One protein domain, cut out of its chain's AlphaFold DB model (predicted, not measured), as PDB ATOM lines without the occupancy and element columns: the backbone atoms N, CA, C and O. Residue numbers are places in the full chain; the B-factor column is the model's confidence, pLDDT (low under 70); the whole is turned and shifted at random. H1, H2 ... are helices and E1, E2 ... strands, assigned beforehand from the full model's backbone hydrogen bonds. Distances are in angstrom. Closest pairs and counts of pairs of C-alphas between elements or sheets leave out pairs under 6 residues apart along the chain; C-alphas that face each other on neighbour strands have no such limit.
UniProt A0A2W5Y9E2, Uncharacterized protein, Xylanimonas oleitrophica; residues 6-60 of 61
ATOM      1  N   HIS A   6       5.713  33.627 -27.783       86.00
ATOM      2  CA  HIS A   6       4.649  33.519 -28.765       86.00
ATOM      3  C   HIS A   6       5.030  34.280 -30.032       86.00
ATOM      4  O   HIS A   6       5.715  35.303 -29.987       86.00
ATOM      5  N   VAL A   7       4.562  33.802 -31.183       87.56
ATOM      6  CA  VAL A   7       4.720  34.496 -32.465       87.56
ATOM      7  C   VAL A   7       3.340  34.836 -32.998       87.56
ATOM      8  O   VAL A   7       2.556  33.949 -33.319       87.56
ATOM      9  N   SER A   8       3.054  36.129 -33.106       87.12
ATOM     10  CA  SER A   8       1.836  36.608 -33.753       87.12
ATOM     11  C   SER A   8       2.108  36.776 -35.239       87.12
ATOM     12  O   SER A   8       2.997  37.542 -35.619       87.12
ATOM     13  N   VAL A   9       1.340  36.078 -36.071       88.38
ATOM     14  CA  VAL A   9       1.399  36.199 -37.530       88.38
ATOM     15  C   VAL A   9       0.164  36.955 -38.002       88.38
ATOM     16  O   VAL A   9      -0.959  36.576 -37.683       88.38
ATOM     17  N   LYS A  10       0.372  38.035 -38.751       89.69
ATOM     18  CA  LYS A  10      -0.687  38.777 -39.433       89.69
ATOM     19  C   LYS A  10      -0.503  38.645 -40.935       89.69
ATOM     20  O   LYS A  10       0.600  38.850 -41.446       89.69
ATOM     21  N   THR A  11      -1.591  38.328 -41.621       91.62
ATOM     22  CA  THR A  11      -1.655  38.278 -43.079       91.62
ATOM     23  C   THR A  11      -2.414  39.489 -43.601       91.62
ATOM     24  O   THR A  11      -3.354  39.974 -42.971       91.62
ATOM     25  N   GLY A  12      -1.986  40.011 -44.741       90.62
ATOM     26  CA  GLY A  12      -2.654  41.117 -45.415       90.62
ATOM     27  C   GLY A  12      -2.386  41.086 -46.909       90.62
ATOM     28  O   GLY A  12      -1.481  40.390 -47.362       90.62
ATOM     29  N   LEU A  13      -3.165  41.842 -47.679       92.12
ATOM     30  CA  LEU A  13      -2.854  42.070 -49.086       92.12
ATOM     31  C   LEU A  13      -1.836  43.207 -49.206       92.12
ATOM     32  O   LEU A  13      -2.018  44.278 -48.625       92.12
ATOM     33  N   ALA A  14      -0.767  42.975 -49.962       86.56
ATOM     34  CA  ALA A  14       0.169  44.020 -50.340       86.56
ATOM     35  C   ALA A  14      -0.493  44.987 -51.332       86.56
ATOM     36  O   ALA A  14      -1.354  44.607 -52.127       86.56
ATOM     37  N   ARG A  15      -0.063  46.252 -51.300       83.00
ATOM     38  CA  ARG A  15      -0.636  47.328 -52.122       83.00
ATOM     39  C   ARG A  15      -0.472  47.093 -53.634       83.00
ATOM     40  O   ARG A  15      -1.294  47.578 -54.398       83.00
ATOM     41  N   GLU A  16       0.542  46.333 -54.047       88.69
ATOM     42  CA  GLU A  16       0.816  45.987 -55.455       88.69
ATOM     43  C   GLU A  16       0.255  44.614 -55.870       88.69
ATOM     44  O   GLU A  16       0.537  44.117 -56.956       88.69
ATOM     45  N   GLY A  17      -0.569  43.997 -55.015       81.06
ATOM     46  CA  GLY A  17      -1.004  42.613 -55.171       81.06
ATOM     47  C   GLY A  17      -0.030  41.629 -54.517       81.06
ATOM     48  O   GLY A  17       1.164  41.883 -54.383       81.06
ATOM     49  N   GLY A  18      -0.567  40.502 -54.048       87.94
ATOM     50  CA  GLY A  18       0.173  39.488 -53.293       87.94
ATOM     51  C   GLY A  18      -0.136  39.492 -51.795       87.94
ATOM     52  O   GLY A  18      -0.694  40.444 -51.249       87.94
ATOM     53  N   TRP A  19       0.208  38.391 -51.128       89.56
ATOM     54  CA  TRP A  19       0.002  38.216 -49.690       89.56
ATOM     55  C   TRP A  19       1.251  38.633 -48.913       89.56
ATOM     56  O   TRP A  19       2.332  38.084 -49.112       89.56
ATOM     57  N   LEU A  20       1.087  39.588 -48.004       90.94
ATOM     58  CA  LEU A  20       2.087  39.989 -47.027       90.94
ATOM     59  C   LEU A  20       1.889  39.184 -45.741       90.94
ATOM     60  O   LEU A  20       0.790  39.141 -45.186       90.94
ATOM     61  N   TYR A  21       2.978  38.614 -45.232       89.00
ATOM     62  CA  TYR A  21       3.019  37.937 -43.942       89.00
ATOM     63  C   TYR A  21       3.932  38.724 -43.008       89.00
ATOM     64  O   TYR A  21       5.113  38.910 -43.290       89.00
ATOM     65  N   THR A  22       3.391  39.191 -41.886       87.12
ATOM     66  CA  THR A  22       4.163  39.873 -40.841       87.12
ATOM     67  C   THR A  22       4.153  39.025 -39.581       87.12
ATOM     68  O   THR A  22       3.101  38.765 -39.003       87.12
ATOM     69  N   ALA A  23       5.334  38.571 -39.166       86.88
ATOM     70  CA  ALA A  23       5.517  37.789 -37.951       86.88
ATOM     71  C   ALA A  23       6.218  38.638 -36.887       86.88
ATOM     72  O   ALA A  23       7.254  39.247 -37.151       86.88
ATOM     73  N   ARG A  24       5.666  38.668 -35.670       85.94
ATOM     74  CA  ARG A  24       6.266  39.358 -34.522       85.94
ATOM     75  C   ARG A  24       6.329  38.419 -33.326       85.94
ATOM     76  O   ARG A  24       5.290  38.005 -32.810       85.94
ATOM     77  N   ALA A  25       7.544  38.097 -32.887       87.44
ATOM     78  CA  ALA A  25       7.742  37.326 -31.668       87.44
ATOM     79  C   ALA A  25       7.643  38.236 -30.441       87.44
ATOM     80  O   ALA A  25       8.082  39.389 -30.469       87.44
ATOM     81  N   HIS A  26       7.050  37.716 -29.375       88.31
ATOM     82  CA  HIS A  26       6.950  38.381 -28.088       88.31
ATOM     83  C   HIS A  26       6.955  37.366 -26.943       88.31
ATOM     84  O   HIS A  26       6.588  36.208 -27.122       88.31
ATOM     85  N   CYS A  27       7.388  37.797 -25.767       87.56
ATOM     86  CA  CYS A  27       7.414  37.007 -24.548       87.56
ATOM     87  C   CYS A  27       6.402  37.583 -23.566       87.56
ATOM     88  O   CYS A  27       6.544  38.724 -23.127       87.56
ATOM     89  N   SER A  28       5.393  36.793 -23.213       82.50
ATOM     90  CA  SER A  28       4.334  37.208 -22.286       82.50
ATOM     91  C   SER A  28       4.857  37.377 -20.858       82.50
ATOM     92  O   SER A  28       4.358  38.215 -20.116       82.50
ATOM     93  N   THR A  29       5.909  36.642 -20.488       80.25
ATOM     94  CA  THR A  29       6.491  36.665 -19.139       80.25
ATOM     95  C   THR A  29       7.240  37.962 -18.821       80.25
ATOM     96  O   THR A  29       7.250  38.392 -17.675       80.25
ATOM     97  N   CYS A  30       7.898  38.575 -19.810       77.56
ATOM     98  CA  CYS A  30       8.761  39.749 -19.596       77.56
ATOM     99  C   CYS A  30       8.441  40.930 -20.522       77.56
ATOM    100  O   CYS A  30       9.229  41.865 -20.620       77.56
ATOM    101  N   GLY A  31       7.321  40.876 -21.247       80.06
ATOM    102  CA  GLY A  31       6.870  41.955 -22.132       80.06
ATOM    103  C   GLY A  31       7.763  42.214 -23.351       80.06
ATOM    104  O   GLY A  31       7.539  43.175 -24.084       80.06
ATOM    105  N   TRP A  32       8.771  41.377 -23.596       84.12
ATOM    106  CA  TRP A  32       9.672  41.545 -24.729       84.12
ATOM    107  C   TRP A  32       8.944  41.343 -26.058       84.12
ATOM    108  O   TRP A  32       8.151  40.417 -26.186       84.12
ATOM    109  N   ALA A  33       9.255  42.151 -27.071       84.75
ATOM    110  CA  ALA A  33       8.786  41.950 -28.439       84.75
ATOM    111  C   ALA A  33       9.900  42.278 -29.440       84.75
ATOM    112  O   ALA A  33      10.401  43.401 -29.459       84.75
ATOM    113  N   GLY A  34      10.270  41.332 -30.303       81.31
ATOM    114  CA  GLY A  34      11.387  41.513 -31.229       81.31
ATOM    115  C   GLY A  34      11.827  40.235 -31.951       81.31
ATOM    116  O   GLY A  34      11.067  39.273 -32.038       81.31
ATOM    117  N   PRO A  35      13.049  40.202 -32.504       79.00
ATOM    118  CA  PRO A  35      13.605  39.021 -33.165       79.00
ATOM    119  C   PRO A  35      14.016  37.938 -32.159       79.00
ATOM    120  O   PRO A  35      14.759  38.222 -31.225       79.00
ATOM    121  N   HIS A  36      13.613  36.678 -32.364       73.19
ATOM    122  CA  HIS A  36      13.836  35.590 -31.392       73.19
ATOM    123  C   HIS A  36      15.302  35.431 -30.936       73.19
ATOM    124  O   HIS A  36      15.556  35.129 -29.774       73.19
ATOM    125  N   HIS A  37      16.283  35.713 -31.801       74.62
ATOM    126  CA  HIS A  37      17.708  35.641 -31.444       74.62
ATOM    127  C   HIS A  37      18.133  36.635 -30.342       74.62
ATOM    128  O   HIS A  37      19.164  36.437 -29.702       74.62
ATOM    129  N   GLN A  38      17.347  37.686 -30.094       75.62
ATOM    130  CA  GLN A  38      17.577  38.655 -29.018       75.62
ATOM    131  C   GLN A  38      16.876  38.261 -27.709       75.62
ATOM    132  O   GLN A  38      17.142  38.859 -26.668       75.62
ATOM    133  N   HIS A  39      16.035  37.224 -27.720       77.31
ATOM    134  CA  HIS A  39      15.332  36.707 -26.547       77.31
ATOM    135  C   HIS A  39      16.249  35.805 -25.690       77.31
ATOM    136  O   HIS A  39      15.983  34.627 -25.450       77.31
ATOM    137  N   ARG A  40      17.385  36.343 -25.222       78.31
ATOM    138  CA  ARG A  40      18.277  35.668 -24.261       78.31
ATOM    139  C   ARG A  40      18.036  36.236 -22.865       78.31
ATOM    140  O   ARG A  40      17.975  37.448 -22.715       78.31
ATOM    141  N   LYS A  41      18.007  35.391 -21.824       70.12
ATOM    142  CA  LYS A  41      17.777  35.811 -20.417       70.12
ATOM    143  C   LYS A  41      18.573  37.058 -19.993       70.12
ATOM    144  O   LYS A  41      18.016  37.947 -19.365       70.12
ATOM    145  N   ARG A  42      19.856  37.147 -20.379       73.00
ATOM    146  CA  ARG A  42      20.713  38.321 -20.103       73.00
ATOM    147  C   ARG A  42      20.259  39.583 -20.848       73.00
ATOM    148  O   ARG A  42      20.220  40.648 -20.250       73.00
ATOM    149  N   THR A  43      19.895  39.454 -22.122       75.38
ATOM    150  CA  THR A  43      19.381  40.556 -22.949       75.38
ATOM    151  C   THR A  43      18.044  41.072 -22.417       75.38
ATOM    152  O   THR A  43      17.844  42.277 -22.346       75.38
ATOM    153  N   LEU A  44      17.170  40.172 -21.958       73.12
ATOM    154  CA  LEU A  44      15.865  40.516 -21.387       73.12
ATOM    155  C   LEU A  44      15.984  41.238 -20.046       73.12
ATOM    156  O   LEU A  44      15.301  42.236 -19.832       73.12
ATOM    157  N   ALA A  45      16.872  40.768 -19.164       72.62
ATOM    158  CA  ALA A  45      17.147  41.439 -17.895       72.62
ATOM    159  C   ALA A  45      17.674  42.865 -18.122       72.62
ATOM    160  O   ALA A  45      17.198  43.800 -17.487       72.62
ATOM    161  N   ALA A  46      18.591  43.040 -19.080       76.94
ATOM    162  CA  ALA A  46      19.093  44.360 -19.454       76.94
ATOM    163  C   ALA A  46      17.986  45.260 -20.035       76.94
ATOM    164  O   ALA A  46      17.842  46.401 -19.616       76.94
ATOM    165  N   GLN A  47      17.163  44.752 -20.957       74.75
ATOM    166  CA  GLN A  47      16.065  45.519 -21.561       74.75
ATOM    167  C   GLN A  47      14.976  45.905 -20.556       74.75
ATOM    168  O   GLN A  47      14.453  47.016 -20.632       74.75
ATOM    169  N   SER A  48      14.661  45.019 -19.608       73.56
ATOM    170  CA  SER A  48      13.707  45.311 -18.530       73.56
ATOM    171  C   SER A  48      14.255  46.424 -17.637       73.56
ATOM    172  O   SER A  48      13.595  47.440 -17.472       73.56
ATOM    173  N   ALA A  49      15.513  46.310 -17.194       77.81
ATOM    174  CA  ALA A  49      16.166  47.343 -16.388       77.81
ATOM    175  C   ALA A  49      16.247  48.704 -17.106       77.81
ATOM    176  O   ALA A  49      16.020  49.739 -16.486       77.81
ATOM    177  N   HIS A  50      16.528  48.722 -18.415       79.62
ATOM    178  CA  HIS A  50      16.504  49.956 -19.209       79.62
ATOM    179  C   HIS A  50      15.101  50.559 -19.323       79.62
ATOM    180  O   HIS A  50      14.960  51.777 -19.282       79.62
ATOM    181  N   THR A  51      14.071  49.724 -19.473       77.56
ATOM    182  CA  THR A  51      12.679  50.182 -19.562       77.56
ATOM    183  C   THR A  51      12.209  50.753 -18.229       77.56
ATOM    184  O   THR A  51      11.634  51.836 -18.212       77.56
ATOM    185  N   ASP A  52      12.510  50.073 -17.121       78.94
ATOM    186  CA  ASP A  52      12.200  50.540 -15.768       78.94
ATOM    187  C   ASP A  52      12.899  51.868 -15.473       78.94
ATOM    188  O   ASP A  52      12.257  52.804 -14.999       78.94
ATOM    189  N   LEU A  53      14.187  51.985 -15.820       80.38
ATOM    190  CA  LEU A  53      14.933  53.235 -15.684       80.38
ATOM    191  C   LEU A  53      14.284  54.359 -16.495       80.38
ATOM    192  O   LEU A  53      14.010  55.419 -15.943       80.38
ATOM    193  N   ARG A  54      13.980  54.115 -17.774       81.00
ATOM    194  CA  ARG A  54      13.343  55.112 -18.639       81.00
ATOM    195  C   ARG A  54      11.984  55.542 -18.092       81.00
ATOM    196  O   ARG A  54      11.706  56.729 -18.041       81.00
ATOM    197  N   ASN A  55      11.153  54.602 -17.645       78.06
ATOM    198  CA  ASN A  55       9.847  54.917 -17.067       78.06
ATOM    199  C   ASN A  55       9.989  55.725 -15.766       78.06
ATOM    200  O   ASN A  55       9.194  56.626 -15.517       78.06
ATOM    201  N   HIS A  56      11.002  55.435 -14.945       81.00
ATOM    202  CA  HIS A  56      11.333  56.240 -13.768       81.00
ATOM    203  C   HIS A  56      11.797  57.655 -14.134       81.00
ATOM    204  O   HIS A  56      11.444  58.603 -13.435       81.00
ATOM    205  N   GLU A  57      12.575  57.806 -15.205       83.19
ATOM    206  CA  GLU A  57      13.015  59.107 -15.719       83.19
ATOM    207  C   GLU A  57      11.852  59.908 -16.322       83.19
ATOM    208  O   GLU A  57      11.733  61.096 -16.044       83.19
ATOM    209  N   GLU A  58      10.964  59.264 -17.082       77.12
ATOM    210  CA  GLU A  58       9.767  59.875 -17.682       77.12
ATOM    211  C   GLU A  58       8.701  60.241 -16.635       77.12
ATOM    212  O   GLU A  58       7.954  61.197 -16.824       77.12
ATOM    213  N   ALA A  59       8.626  59.504 -15.522       70.50
ATOM    214  CA  ALA A  59       7.715  59.779 -14.408       70.50
ATOM    215  C   ALA A  59       8.263  60.806 -13.401       70.50
ATOM    216  O   ALA A  59       7.606  61.095 -12.395       70.50
ATOM    217  N   ARG A  60       9.469  61.337 -13.629       61.06
ATOM    218  CA  ARG A  60      10.065  62.368 -12.782       61.06
ATOM    219  C   ARG A  60       9.431  63.733 -13.128       61.06
ATOM    220  O   ARG A  60       9.470  64.104 -14.298       61.06
TER     221      ARG A  60
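AT A GLANCE: This is residues 6 to 60 of the 61 residues of an uncharacterized protein of Xylanimonas oleitrophica (UniProt A0A2W5Y9E2). A long, narrow hairpin of two antiparallel strands, E1 and E2, makes one end of the model, and a single helix, H1, stands crosswise at the other end, with the looped stretch of residues 28 to 40 between them, in a rough L. The far part of H1 and the tail after it, residues 49 to 60, stick out free. The printed part has 55 residues, with two named strands and then one named helix along the chain; the sheet's order is E1 - E2, and the class is mixed, helices and strands. The whole is extended, with a radius of gyration of the C-alphas of 15.7 A, and elongated, spanning 47 by 26 by 15 A.

IN THESE COORDINATES: Find C-alpha 6 at (4.649, 33.519, -28.765); from there E1 runs through residues 6 to 13, 23.3 A from first to last C-alpha. E2, residues 19 to 27, covers 26.2 A and ends at C-alpha 27 at (7.414, 37.007, -24.548). H1, residues 41 to 58, covers 25.5 A and ends at C-alpha 58 at (9.767, 59.875, -17.682).

HOW THE PARTS SIT: Look first at the hairpin of E1 and E2, whose directions stand at 161 degrees. C-alphas 7 and 25 face each other at 4.2 A, and N 10 and O 22 are within hydrogen-bond range at 2.8 A, as are N 24 and O 8 at 2.9 A. Further on, residues 33 to 34 pair antiparallel with residues 25 to 26 of E2. E1 and H1 are apart. In H1 every O i to N i+4 pair is within hydrogen-bond range.

THE WHOLE: The two C-alphas farthest apart, those of Gly 17 and Arg 60, are 48.1 A from each other. The printed part has no cut; the link from E1 to E2 is tight, and that from E2 to H1, 13 residues, is long. The mean pLDDT of the printed part is 81.4, and residue 60 is under 70.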